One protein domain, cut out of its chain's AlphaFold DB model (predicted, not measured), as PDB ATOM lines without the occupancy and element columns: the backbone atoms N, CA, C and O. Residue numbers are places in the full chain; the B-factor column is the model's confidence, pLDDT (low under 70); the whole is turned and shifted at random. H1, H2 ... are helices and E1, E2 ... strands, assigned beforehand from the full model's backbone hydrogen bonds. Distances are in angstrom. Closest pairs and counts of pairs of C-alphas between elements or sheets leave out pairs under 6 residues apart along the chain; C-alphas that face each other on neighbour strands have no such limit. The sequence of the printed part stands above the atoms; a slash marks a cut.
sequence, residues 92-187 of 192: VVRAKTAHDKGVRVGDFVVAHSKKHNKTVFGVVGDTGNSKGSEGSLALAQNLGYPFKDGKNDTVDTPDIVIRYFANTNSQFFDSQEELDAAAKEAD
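AT A GLANCE: This is residues 92 to 187 of the 192 residues of an uncharacterized protein of Verrucomicrobia bacterium (UniProt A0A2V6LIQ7). A small, strongly twisted sheet of three strands, E2, E1 and E4, has a helix over each face: H3 crosses one face over E2, and the short H2 is over the opposite face. The very short H1 lies away from the sheet's faces, and residues 143 to 159, a long stretch with no named element, run 10 to 20 A from the mean of the C-alphas. The printed part has 96 residues, with three named helices and four named strands in the order H1 E1 E2 E3 H2 E4 H3; the sheet, ordered E2 E1 E4, is antiparallel. The class is mixed, with 43 residues, under half, in named elements; the whole is compact, with a radius of gyration of the C-alphas of 12.8 A and spans of 33 by 28 by 23 A.

IN THESE COORDINATES: H1, residues 96 to 99, begins at C-alpha (181.837, 150.377, 166.081) and is 5.0 A long. E1, residues 108 to 113, is 16.8 A, and E2, residues 118 to 126, is 22.3 A. E3, residues 134 to 136, is 7.1 A, and H2, residues 137 to 142, is 8.6 A. E4, residues 160 to 164, is 13.0 A. H3, residues 176 to 185, is 14.2 A and ends at C-alpha (182.409, 151.015, 193.231).

HOW THE PARTS SIT: E1 and E2 form a hairpin, with N 111 and O 120 3.0 A apart, within hydrogen-bond range; E2 bends by 59 degrees at residue 121. E1 and E4 are antiparallel, with N 110 and O 163 at 2.9 A. H3 touches E2, with C-alphas 121 and 180 closest at 6.1 A, and runs across it at 82 degrees on the local plane. H2, on the opposite face, touches E2, with C-alphas 120 and 142 closest at 7.1 A. E3 pairs with no named strand. H2 and H3 have every O i to N i+4 pair within hydrogen-bond range; H1 is too short for one.

THE WHOLE: The two farthest C-alphas, of Asn 152 and Glu 185, are 36.3 A apart. The printed part has no cut; the links H2 to E4 and E4 to H3 are long. Residues 153 and 156 to 158 have pLDDT under 70.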
ATOM      1  N   VAL A  92     174.736 155.495 176.239       97.31
ATOM      2  CA  VAL A  92     175.221 155.803 174.886       97.31
ATOM      3  C   VAL A  92     174.989 154.628 173.942       97.31
ATOM      4  O   VAL A  92     175.016 153.465 174.364       97.31
ATOM      5  N   VAL A  93     174.827 154.925 172.654       95.94
ATOM      6  CA  VAL A  93     174.811 153.904 171.602       95.94
ATOM      7  C   VAL A  93     176.241 153.485 171.283       95.94
ATOM      8  O   VAL A  93     177.139 154.312 171.091       95.94
ATOM      9  N   ARG A  94     176.488 152.176 171.228       95.62
ATOM     10  CA  ARG A  94     177.839 151.636 171.065       95.62
ATOM     11  C   ARG A  94     178.428 151.961 169.692       95.62
ATOM     12  O   ARG A  94     178.036 151.376 168.684       95.62
ATOM     13  N   ALA A  95     179.483 152.773 169.668       92.19
ATOM     14  CA  ALA A  95     180.279 152.984 168.460       92.19
ATOM     15  C   ALA A  95     180.960 151.688 167.981       92.19
ATOM     16  O   ALA A  95     181.468 150.898 168.787       92.19
ATOM     17  N   LYS A  96     181.099 151.514 166.660       93.12
ATOM     18  CA  LYS A  96     181.837 150.377 166.081       93.12
ATOM     19  C   LYS A  96     183.286 150.323 166.583       93.12
ATOM     20  O   LYS A  96     183.786 149.260 166.925       93.12
ATOM     21  N   THR A  97     183.946 151.474 166.686       93.56
ATOM     22  CA  THR A  97     185.330 151.573 167.178       93.56
ATOM     23  C   THR A  97     185.478 151.138 168.637       93.56
ATOM     24  O   THR A  97     186.523 150.605 169.004       93.56
ATOM     25  N   ALA A  98     184.450 151.340 169.469       94.25
ATOM     26  CA  ALA A  98     184.414 150.845 170.844       94.25
ATOM     27  C   ALA A  98     184.182 149.325 170.869       94.25
ATOM     28  O   ALA A  98     184.906 148.599 171.550       94.25
ATOM     29  N   HIS A  99     183.233 148.830 170.066       95.50
ATOM     30  CA  HIS A  99     182.978 147.397 169.902       95.50
ATOM     31  C   HIS A  99     184.236 146.620 169.483       95.50
ATOM     32  O   HIS A  99     184.569 145.601 170.095       95.50
ATOM     33  N   ASP A 100     184.957 147.128 168.480       95.69
ATOM     34  CA  ASP A 100     186.185 146.521 167.956       95.69
ATOM     35  C   ASP A 100     187.310 146.479 169.014       95.69
ATOM     36  O   ASP A 100     188.223 145.663 168.916       95.69
ATOM     37  N   LYS A 101     187.224 147.317 170.057       96.12
ATOM     38  CA  LYS A 101     188.133 147.343 171.217       96.12
ATOM     39  C   LYS A 101     187.639 146.517 172.412       96.12
ATOM     40  O   LYS A 101     188.220 146.601 173.488       96.12
ATOM     41  N   GLY A 102     186.589 145.719 172.235       96.44
ATOM     42  CA  GLY A 102     186.095 144.798 173.260       96.44
ATOM     43  C   GLY A 102     184.918 145.314 174.083       96.44
ATOM     44  O   GLY A 102     184.393 144.548 174.878       96.44
ATOM     45  N   VAL A 103     184.443 146.543 173.860       97.19
ATOM     46  CA  VAL A 103     183.286 147.086 174.592       97.19
ATOM     47  C   VAL A 103     182.013 146.308 174.242       97.19
ATOM     48  O   VAL A 103     181.741 145.978 173.073       97.19
ATOM     49  N   ARG A 104     181.214 145.995 175.254       96.44
ATOM     50  CA  ARG A 104     179.953 145.254 175.167       96.44
ATOM     51  C   ARG A 104     178.782 146.113 175.634       96.44
ATOM     52  O   ARG A 104     178.962 147.173 176.216       96.44
ATOM     53  N   VAL A 105     177.578 145.676 175.281       97.12
ATOM     54  CA  VAL A 105     176.349 146.251 175.836       97.12
ATOM     55  C   VAL A 105     176.353 146.001 177.343       97.12
ATOM     56  O   VAL A 105     176.754 144.921 177.772       97.12
ATOM     57  N   GLY A 106     175.953 147.002 178.121       97.75
ATOM     58  CA  GLY A 106     175.987 146.983 179.580       97.75
ATOM     59  C   GLY A 106     177.288 147.485 180.206       97.75
ATOM     60  O   GLY A 106     177.238 147.882 181.364       97.75
ATOM     61  N   ASP A 107     178.411 147.540 179.475       98.00
ATOM     62  CA  ASP A 107     179.662 148.119 179.991       98.00
ATOM     63  C   ASP A 107     179.463 149.582 180.407       98.00
ATOM     64  O   ASP A 107     178.701 150.324 179.775       98.00
ATOM     65  N   PHE A 108     180.184 150.021 181.440       98.31
ATOM     66  CA  PHE A 108     180.104 151.405 181.886       98.31
ATOM     67  C   PHE A 108     180.730 152.378 180.888       98.31
ATOM     68  O   PHE A 108     181.707 152.089 180.181       98.31
ATOM     69  N   VAL A 109     180.197 153.594 180.910       97.56
ATOM     70  CA  VAL A 109     180.783 154.760 180.265       97.56
ATOM     71  C   VAL A 109     180.862 155.926 181.238       97.56
ATOM     72  O   VAL A 109     180.055 156.063 182.156       97.56
ATOM     73  N   VAL A 110     181.823 156.806 180.993       97.88
ATOM     74  CA  VAL A 110     181.843 158.147 181.573       97.88
ATOM     75  C   VAL A 110     181.726 159.138 180.427       97.88
ATOM     76  O   VAL A 110     182.503 159.085 179.469       97.88
ATOM     77  N   ALA A 111     180.762 160.044 180.526       96.62
ATOM     78  CA  ALA A 111     180.550 161.101 179.552       96.62
ATOM     79  C   ALA A 111     180.848 162.460 180.182       96.62
ATOM     80  O   ALA A 111     180.467 162.726 181.321       96.62
ATOM     81  N   HIS A 112     181.502 163.330 179.421       96.81
ATOM     82  CA  HIS A 112     181.841 164.678 179.846       96.81
ATOM     83  C   HIS A 112     181.413 165.704 178.802       96.81
ATOM     84  O   HIS A 112     181.806 165.609 177.638       96.81
ATOM     85  N   SER A 113     180.647 166.710 179.222       95.62
ATOM     86  CA  SER A 113     180.341 167.882 178.403       95.62
ATOM     87  C   SER A 113     181.392 168.956 178.644       95.62
ATOM     88  O   SER A 113     181.429 169.557 179.718       95.62
ATOM     89  N   LYS A 114     182.184 169.265 177.615       94.56
ATOM     90  CA  LYS A 114     183.151 170.373 177.641       94.56
ATOM     91  C   LYS A 114     182.459 171.730 177.754       94.56
ATOM     92  O   LYS A 114     182.978 172.638 178.390       94.56
ATOM     93  N   LYS A 115     181.273 171.858 177.153       93.56
ATOM     94  CA  LYS A 115     180.472 173.088 177.163       93.56
ATOM     95  C   LYS A 115     179.945 173.428 178.557       93.56
ATOM     96  O   LYS A 115     179.963 174.591 178.950       93.56
ATOM     97  N   HIS A 116     179.462 172.425 179.287       94.62
ATOM     98  CA  HIS A 116     178.833 172.613 180.597       94.62
ATOM     99  C   HIS A 116     179.735 172.222 181.773       94.62
ATOM    100  O   HIS A 116     179.342 172.418 182.921       94.62
ATOM    101  N   ASN A 117     180.929 171.689 181.492       95.69
ATOM    102  CA  ASN A 117     181.873 171.159 182.472       95.69
ATOM    103  C   ASN A 117     181.208 170.181 183.458       95.69
ATOM    104  O   ASN A 117     181.373 170.278 184.675       95.69
ATOM    105  N   LYS A 118     180.401 169.261 182.920       97.00
ATOM    106  CA  LYS A 118     179.689 168.231 183.683       97.00
ATOM    107  C   LYS A 118     180.154 166.852 183.256       97.00
ATOM    108  O   LYS A 118     180.239 166.584 182.059       97.00
ATOM    109  N   THR A 119     180.398 165.992 184.237       97.69
ATOM    110  CA  THR A 119     180.767 164.588 184.042       97.69
ATOM    111  C   THR A 119     179.719 163.706 184.698       97.69
ATOM    112  O   THR A 119     179.337 163.964 185.839       97.69
ATOM    113  N   VAL A 120     179.264 162.680 183.987       98.25
ATOM    114  CA  VAL A 120     178.240 161.742 184.461       98.25
ATOM    115  C   VAL A 120     178.627 160.309 184.109       98.25
ATOM    116  O   VAL A 120     179.349 160.072 183.134       98.25
ATOM    117  N   PHE A 121     178.139 159.359 184.902       98.56
ATOM    118  CA  PHE A 121     178.218 157.940 184.577       98.56
ATOM    119  C   PHE A 121     177.051 157.535 183.685       98.56
ATOM    120  O   PHE A 121     175.978 158.139 183.718       98.56
ATOM    121  N   GLY A 122     177.269 156.494 182.897       98.31
ATOM    122  CA  GLY A 122     176.238 155.839 182.114       98.31
ATOM    123  C   GLY A 122     176.649 154.420 181.752       98.31
ATOM    124  O   GLY A 122     177.677 153.915 182.207       98.31
ATOM    125  N   VAL A 123     175.866 153.798 180.880       98.38
ATOM    126  CA  VAL A 123     176.150 152.470 180.320       98.38
ATOM    127  C   VAL A 123     176.097 152.484 178.797       98.38
ATOM    128  O   VAL A 123     175.567 153.399 178.167       98.38
ATOM    129  N   VAL A 124     176.636 151.445 178.175       98.06
ATOM    130  CA  VAL A 124     176.340 151.132 176.777       98.06
ATOM    131  C   VAL A 124     174.936 150.531 176.707       98.06
ATOM    132  O   VAL A 124     174.761 149.340 176.969       98.06
ATOM    133  N   GLY A 125     173.949 151.368 176.390       97.19
ATOM    134  CA  GLY A 125     172.526 151.013 176.438       97.19
ATOM    135  C   GLY A 125     171.993 150.428 175.140       97.19
ATOM    136  O   GLY A 125     171.097 149.592 175.179       97.19
ATOM    137  N   ASP A 126     172.577 150.802 173.998       96.25
ATOM    138  CA  ASP A 126     172.089 150.328 172.705       96.25
ATOM    139  C   ASP A 126     173.173 150.123 171.634       96.25
ATOM    140  O   ASP A 126     174.374 150.332 171.850       96.25
ATOM    141  N   THR A 127     172.748 149.658 170.461       92.81
ATOM    142  CA  THR A 127     173.545 149.391 169.264       92.81
ATOM    143  C   THR A 127     172.774 149.809 168.002       92.81
ATOM    144  O   THR A 127     171.739 150.442 168.090       92.81
ATOM    145  N   GLY A 128     173.284 149.501 166.806       81.31
ATOM    146  CA  GLY A 128     172.594 149.812 165.543       81.31
ATOM    147  C   GLY A 128     173.159 151.037 164.823       81.31
ATOM    148  O   GLY A 128     173.370 150.978 163.613       81.31
ATOM    149  N   ASN A 129     173.573 152.083 165.546       80.81
ATOM    150  CA  ASN A 129     174.319 153.197 164.951       80.81
ATOM    151  C   ASN A 129     175.841 153.002 165.061       80.81
ATOM    152  O   ASN A 129     176.460 153.227 166.103       80.81
ATOM    153  N   SER A 130     176.493 152.665 163.942       76.56
ATOM    154  CA  SER A 130     177.939 152.393 163.910       76.56
ATOM    155  C   SER A 130     178.822 153.574 164.331       76.56
ATOM    156  O   SER A 130     179.985 153.363 164.689       76.56
ATOM    157  N   LYS A 131     178.312 154.811 164.271       80.38
ATOM    158  CA  LYS A 131     179.048 156.014 164.685       80.38
ATOM    159  C   LYS A 131     179.067 156.188 166.207       80.38
ATOM    160  O   LYS A 131     179.954 156.879 166.697       80.38
ATOM    161  N   GLY A 132     178.125 155.576 166.938       79.31
ATOM    162  CA  GLY A 132     177.936 155.774 168.383       79.31
ATOM    163  C   GLY A 132     177.760 157.242 168.765       79.31
ATOM    164  O   GLY A 132     178.251 157.697 169.793       79.31
ATOM    165  N   SER A 133     177.141 158.013 167.873       83.44
ATOM    166  CA  SER A 133     176.919 159.447 168.033       83.44
ATOM    167  C   SER A 133     175.550 159.743 168.638       83.44
ATOM    168  O   SER A 133     174.990 160.796 168.349       83.44
ATOM    169  N   GLU A 134     175.025 158.834 169.447       91.69
ATOM    170  CA  GLU A 134     173.703 158.871 170.072       91.69
ATOM    171  C   GLU A 134     173.836 158.589 171.565       91.69
ATOM    172  O   GLU A 134     174.733 157.857 172.002       91.69
ATOM    173  N   GLY A 135     172.953 159.195 172.343       95.31
ATOM    174  CA  GLY A 135     172.862 158.962 173.772       95.31
ATOM    175  C   GLY A 135     171.508 159.383 174.303       95.31
ATOM    176  O   GLY A 135     170.797 160.158 173.661       95.31
ATOM    177  N   SER A 136     171.168 158.850 175.468       97.94
ATOM    178  CA  SER A 136     169.827 158.967 176.012       97.94
ATOM    179  C   SER A 136     169.423 160.410 176.323       97.94
ATOM    180  O   SER A 136     170.266 161.274 176.602       97.94
ATOM    181  N   LEU A 137     168.117 160.676 176.336       97.62
ATOM    182  CA  LEU A 137     167.576 161.954 176.802       97.62
ATOM    183  C   LEU A 137     168.079 162.306 178.213       97.62
ATOM    184  O   LEU A 137     168.532 163.433 178.437       97.62
ATOM    185  N   ALA A 138     168.080 161.335 179.132       98.44
ATOM    186  CA  ALA A 138     168.617 161.497 180.480       98.44
ATOM    187  C   ALA A 138     170.098 161.900 180.466       98.44
ATOM    188  O   ALA A 138     170.483 162.842 181.164       98.44
ATOM    189  N   LEU A 139     170.919 161.263 179.618       98.12
ATOM    190  CA  LEU A 139     172.338 161.595 179.490       98.12
ATOM    191  C   LEU A 139     172.519 163.067 179.114       98.12
ATOM    192  O   LEU A 139     173.278 163.791 179.762       98.12
ATOM    193  N   ALA A 140     171.820 163.526 178.078       96.00
ATOM    194  CA  ALA A 140     171.959 164.897 177.613       96.00
ATOM    195  C   ALA A 140     171.466 165.914 178.657       96.00
ATOM    196  O   ALA A 140     172.135 166.923 178.901       96.00
ATOM    197  N   GLN A 141     170.354 165.631 179.336       97.19
ATOM    198  CA  GLN A 141     169.845 166.477 180.419       97.19
ATOM    199  C   GLN A 141     170.824 166.559 181.595       97.19
ATOM    200  O   GLN A 141     171.143 167.655 182.068       97.19
ATOM    201  N   ASN A 142     171.379 165.424 182.020       98.06
ATOM    202  CA  ASN A 142     172.336 165.359 183.124       98.06
ATOM    203  C   ASN A 142     173.679 166.020 182.772       98.06
ATOM    204  O   ASN A 142     174.299 166.665 183.623       98.06
ATOM    205  N   LEU A 143     174.074 165.994 181.495       96.81
ATOM    206  CA  LEU A 143     175.188 166.780 180.957       96.81
ATOM    207  C   LEU A 143     174.893 168.289 180.851       96.81
ATOM    208  O   LEU A 143     175.810 169.067 180.594       96.81
ATOM    209  N   GLY A 144     173.661 168.727 181.123       95.69
ATOM    210  CA  GLY A 144     173.275 170.137 181.237       95.69
ATOM    211  C   GLY A 144     172.543 170.722 180.032       95.69
ATOM    212  O   GLY A 144     172.330 171.935 180.007       95.69
ATOM    213  N   TYR A 145     172.141 169.903 179.060       93.88
ATOM    214  CA  TYR A 145     171.395 170.365 177.891       93.88
ATOM    215  C   TYR A 145     169.877 170.381 178.171       93.88
ATOM    216  O   TYR A 145     169.359 169.462 178.800       93.88
ATOM    217  N   PRO A 146     169.124 171.401 177.721       92.94
ATOM    218  CA  PRO A 146     167.725 171.599 178.115       92.94
ATOM    219  C   PRO A 146     166.707 170.814 177.263       92.94
ATOM    220  O   PRO A 146     165.561 171.251 177.140       92.94
ATOM    221  N   PHE A 147     167.101 169.685 176.673       92.88
ATOM    222  CA  PHE A 147     166.233 168.912 175.779       92.88
ATOM    223  C   PHE A 147     165.038 168.308 176.507       92.88
ATOM    224  O   PHE A 147     165.087 168.027 177.711       92.88
ATOM    225  N   LYS A 148     163.952 168.119 175.761       93.25
ATOM    226  CA  LYS A 148     162.687 167.565 176.260       93.25
ATOM    227  C   LYS A 148     162.244 166.321 175.508       93.25
ATOM    228  O   LYS A 148     161.449 165.562 176.049       93.25
ATOM    229  N   ASP A 149     162.765 166.126 174.306       94.19
ATOM    230  CA  ASP A 149     162.407 165.055 173.393       94.19
ATOM    231  C   ASP A 149     163.585 164.779 172.432       94.19
ATOM    232  O   ASP A 149     164.629 165.434 172.521       94.19
ATOM    233  N   GLY A 150     163.435 163.776 171.568       91.31
ATOM    234  CA  GLY A 150     164.382 163.406 170.512       91.31
ATOM    235  C   GLY A 150     163.998 163.912 169.116       91.31
ATOM    236  O   GLY A 150     164.659 163.565 168.142       91.31
ATOM    237  N   LYS A 151     162.955 164.746 168.981       89.31
ATOM    238  CA  LYS A 151     162.330 165.046 167.678       89.31
ATOM    239  C   LYS A 151     163.166 165.956 166.787       89.31
ATOM    240  O   LYS A 151     163.156 165.788 165.571       89.31
ATOM    241  N   ASN A 152     163.820 166.970 167.354       71.38
ATOM    242  CA  ASN A 152     164.497 168.011 166.562       71.38
ATOM    243  C   ASN A 152     165.882 168.403 167.086       71.38
ATOM    244  O   ASN A 152     166.492 169.332 166.556       71.38
ATOM    245  N   ASP A 153     166.382 167.715 168.111       66.06
ATOM    246  CA  ASP A 153     167.539 168.176 168.861       66.06
ATOM    247  C   ASP A 153     168.752 167.254 168.697       66.06
ATOM    248  O   ASP A 153     168.720 166.049 168.945       66.06
ATOM    249  N   THR A 154     169.875 167.856 168.310       72.88
ATOM    250  CA  THR A 154     171.191 167.218 168.322       72.88
ATOM    251  C   THR A 154     172.168 168.114 169.068       72.88
ATOM    252  O   THR A 154     172.230 169.316 168.820       72.88
ATOM    253  N   VAL A 155     172.986 167.538 169.943       70.69
ATOM    254  CA  VAL A 155     174.176 168.218 170.470       70.69
ATOM    255  C   VAL A 155     175.257 168.214 169.399       70.69
ATOM    256  O   VAL A 155     175.496 167.176 168.777       70.69
ATOM    257  N   ASP A 156     176.003 169.303 169.253       67.19
ATOM    258  CA  ASP A 156     177.233 169.284 168.467       67.19
ATOM    259  C   ASP A 156     178.204 168.229 169.025       67.19
ATOM    260  O   ASP A 156     178.662 168.281 170.166       67.19
ATOM    261  N   THR A 157     178.522 167.222 168.206       60.50
ATOM    262  CA  THR A 157     179.403 166.098 168.562       60.50
ATOM    263  C   THR A 157     180.757 166.480 169.165       60.50
ATOM    264  O   THR A 157     181.191 165.730 170.041       60.50
ATOM    265  N   PRO A 158     181.441 167.583 168.792       68.00
ATOM    266  CA  PRO A 158     182.704 167.915 169.434       68.00
ATOM    267  C   PRO A 158     182.576 168.286 170.913       68.00
ATOM    268  O   PRO A 158     183.613 168.290 171.563       68.00
ATOM    269  N   ASP A 159     181.395 168.560 171.476       84.94
ATOM    270  CA  ASP A 159     181.263 169.042 172.861       84.94
ATOM    271  C   ASP A 159     181.189 167.943 173.925       84.94
ATOM    272  O   ASP A 159     181.432 168.231 175.098       84.94
ATOM    273  N   ILE A 160     180.897 166.696 173.544       92.00
ATOM    274  CA  ILE A 160     180.784 165.574 174.482       92.00
ATOM    275  C   ILE A 160     181.908 164.570 174.229       92.00
ATOM    276  O   ILE A 160     182.075 164.063 173.122       92.00
ATOM    277  N   VAL A 161     182.666 164.258 175.277       92.94
ATOM    278  CA  VAL A 161     183.686 163.206 175.274       92.94
ATOM    279  C   VAL A 161     183.123 161.986 175.991       92.94
ATOM    280  O   VAL A 161     182.657 162.104 177.120       92.94
ATOM    281  N   ILE A 162     183.181 160.818 175.352       94.06
ATOM    282  CA  ILE A 162     182.765 159.541 175.948       94.06
ATOM    283  C   ILE A 162     183.996 158.662 176.151       94.06
ATOM    284  O   ILE A 162     184.741 158.387 175.205       94.06
ATOM    285  N   ARG A 163     184.185 158.183 177.380       95.31
ATOM    286  CA  ARG A 163     185.151 157.145 177.740       95.31
ATOM    287  C   ARG A 163     184.397 155.850 178.026       95.31
ATOM    288  O   ARG A 163     183.514 155.828 178.873       95.31
ATOM    289  N   TYR A 164     184.763 154.788 177.318       96.00
ATOM    290  CA  TYR A 164     184.197 153.450 177.501       96.00
ATOM    291  C   TYR A 164     185.108 152.599 178.381       96.00
ATOM    292  O   TYR A 164     186.332 152.672 178.233       96.00
ATOM    293  N   PHE A 165     184.522 151.747 179.219       96.31
ATOM    294  CA  PHE A 165     185.254 150.841 180.100       96.31
ATOM    295  C   PHE A 165     184.851 149.393 179.815       96.31
ATOM    296  O   PHE A 165     183.816 148.921 180.271       96.31
ATOM    297  N   ALA A 166     185.657 148.686 179.022       96.25
ATOM    298  CA  ALA A 166     185.337 147.325 178.594       96.25
ATOM    299  C   ALA A 166     185.415 146.305 179.745       96.25
ATOM    300  O   ALA A 166     186.348 146.356 180.547       96.25
ATOM    301  N   ASN A 167     184.506 145.325 179.745       93.88
ATOM    302  CA  ASN A 167     184.415 144.233 180.726       93.88
ATOM    303  C   ASN A 167     184.187 144.719 182.168       93.88
ATOM    304  O   ASN A 167     184.774 144.167 183.101       93.88
ATOM    305  N   THR A 168     183.376 145.761 182.355       91.75
ATOM    306  CA  THR A 168     183.191 146.392 183.675       91.75
ATOM    307  C   THR A 168     181.844 146.139 184.326       91.75
ATOM    308  O   THR A 168     181.715 146.373 185.524       91.75
ATOM    309  N   ASN A 169     180.849 145.648 183.586       87.94
ATOM    310  CA  ASN A 169     179.529 145.427 184.157       87.94
ATOM    311  C   ASN A 169     178.789 144.243 183.521       87.94
ATOM    312  O   ASN A 169     178.835 144.025 182.313       87.94
ATOM    313  N   SER A 170     178.074 143.499 184.363       80.56
ATOM    314  CA  SER A 170     177.203 142.388 183.964       80.56
ATOM    315  C   SER A 170     175.791 142.485 184.546       80.56
ATOM    316  O   SER A 170     174.999 141.565 184.353       80.56
ATOM    317  N   GLN A 171     175.479 143.550 185.292       93.38
ATOM    318  CA  GLN A 171     174.177 143.740 185.934       93.38
ATOM    319  C   GLN A 171     173.323 144.745 185.160       93.38
ATOM    320  O   GLN A 171     173.862 145.640 184.514       93.38
ATOM    321  N   PHE A 172     172.003 144.593 185.233       97.06
ATOM    322  CA  PHE A 172     171.048 145.590 184.751       97.06
ATOM    323  C   PHE A 172     170.718 146.579 185.878       97.06
ATOM    324  O   PHE A 172     170.797 146.199 187.045       97.06
ATOM    325  N   PHE A 173     170.345 147.813 185.532       97.38
ATOM    326  CA  PHE A 173     170.011 148.869 186.492       97.38
ATOM    327  C   PHE A 173     168.580 149.347 186.276       97.38
ATOM    328  O   PHE A 173     168.200 149.635 185.141       97.38
ATOM    329  N   ASP A 174     167.813 149.454 187.356       95.81
ATOM    330  CA  ASP A 174     166.446 149.973 187.322       95.81
ATOM    331  C   ASP A 174     166.398 151.492 187.511       95.81
ATOM    332  O   ASP A 174     165.398 152.118 187.160       95.81
ATOM    333  N   SER A 175     167.472 152.101 188.025       98.06
ATOM    334  CA  SER A 175     167.586 153.554 188.160       98.06
ATOM    335  C   SER A 175     168.999 154.081 187.899       98.06
ATOM    336  O   SER A 175     169.995 153.351 187.939       98.06
ATOM    337  N   GLN A 176     169.097 155.394 187.666       98.56
ATOM    338  CA  GLN A 176     170.388 156.075 187.557       98.56
ATOM    339  C   GLN A 176     171.178 156.029 188.870       98.56
ATOM    340  O   GLN A 176     172.406 155.978 188.827       98.56
ATOM    341  N   GLU A 177     170.520 156.036 190.036       98.50
ATOM    342  CA  GLU A 177     171.240 155.970 191.313       98.50
ATOM    343  C   GLU A 177     171.948 154.626 191.503       98.50
ATOM    344  O   GLU A 177     173.080 154.600 191.989       98.50
ATOM    345  N   GLU A 178     171.314 153.521 191.097       98.19
ATOM    346  CA  GLU A 178     171.924 152.188 191.129       98.19
ATOM    347  C   GLU A 178     173.140 152.111 190.199       98.19
ATOM    348  O   GLU A 178     174.207 151.639 190.603       98.19
ATOM    349  N   LEU A 179     173.001 152.642 188.978       98.38
ATOM    350  CA  LEU A 179     174.092 152.741 188.009       98.38
ATOM    351  C   LEU A 179     175.256 153.557 188.581       98.38
ATOM    352  O   LEU A 179     176.398 153.099 188.572       98.38
ATOM    353  N   ASP A 180     174.977 154.745 189.120       98.31
ATOM    354  CA  ASP A 180     175.984 155.631 189.706       98.31
ATOM    355  C   ASP A 180     176.706 154.985 190.890       98.31
ATOM    356  O   ASP A 180     177.911 155.188 191.059       98.31
ATOM    357  N   ALA A 181     175.988 154.249 191.741       97.94
ATOM    358  CA  ALA A 181     176.574 153.548 192.878       97.94
ATOM    359  C   ALA A 181     177.562 152.473 192.409       97.94
ATOM    360  O   ALA A 181     178.710 152.460 192.857       97.94
ATOM    361  N   ALA A 182     177.154 151.641 191.449       97.62
ATOM    362  CA  ALA A 182     178.001 150.589 190.900       97.62
ATOM    363  C   ALA A 182     179.203 151.142 190.113       97.62
ATOM    364  O   ALA A 182     180.317 150.634 190.236       97.62
ATOM    365  N   ALA A 183     179.018 152.224 189.351       96.62
ATOM    366  CA  ALA A 183     180.103 152.883 188.628       96.62
ATOM    367  C   ALA A 183     181.160 153.480 189.577       96.62
ATOM    368  O   ALA A 183     182.354 153.438 189.284       96.62
ATOM    369  N   LYS A 184     180.744 154.010 190.735       96.00
ATOM    370  CA  LYS A 184     181.673 154.488 191.774       96.00
ATOM    371  C   LYS A 184     182.430 153.341 192.433       96.00
ATOM    372  O   LYS A 184     183.619 153.484 192.690       96.00
ATOM    373  N   GLU A 185     181.763 152.217 192.692       96.19
ATOM    374  CA  GLU A 185     182.409 151.015 193.231       96.19
ATOM    375  C   GLU A 185     183.466 150.449 192.269       96.19
ATOM    376  O   GLU A 185     184.511 149.976 192.707       96.19
ATOM    377  N   ALA A 186     183.239 150.579 190.960       94.81
ATOM    378  CA  ALA A 186     184.185 150.181 189.922       94.81
ATOM    379  C   ALA A 186     185.400 151.126 189.753       94.81
ATOM    380  O   ALA A 186     186.244 150.856 188.899       94.81
ATOM    381  N   ASP A 187     185.494 152.216 190.530       94.31
ATOM    382  CA  ASP A 187     186.601 153.193 190.522       94.31
ATOM    383  C   ASP A 187     186.956 153.713 189.111       94.31
ATOM    384  O   ASP A 187     188.115 153.777 188.693       94.31
TER     385      ASP A 187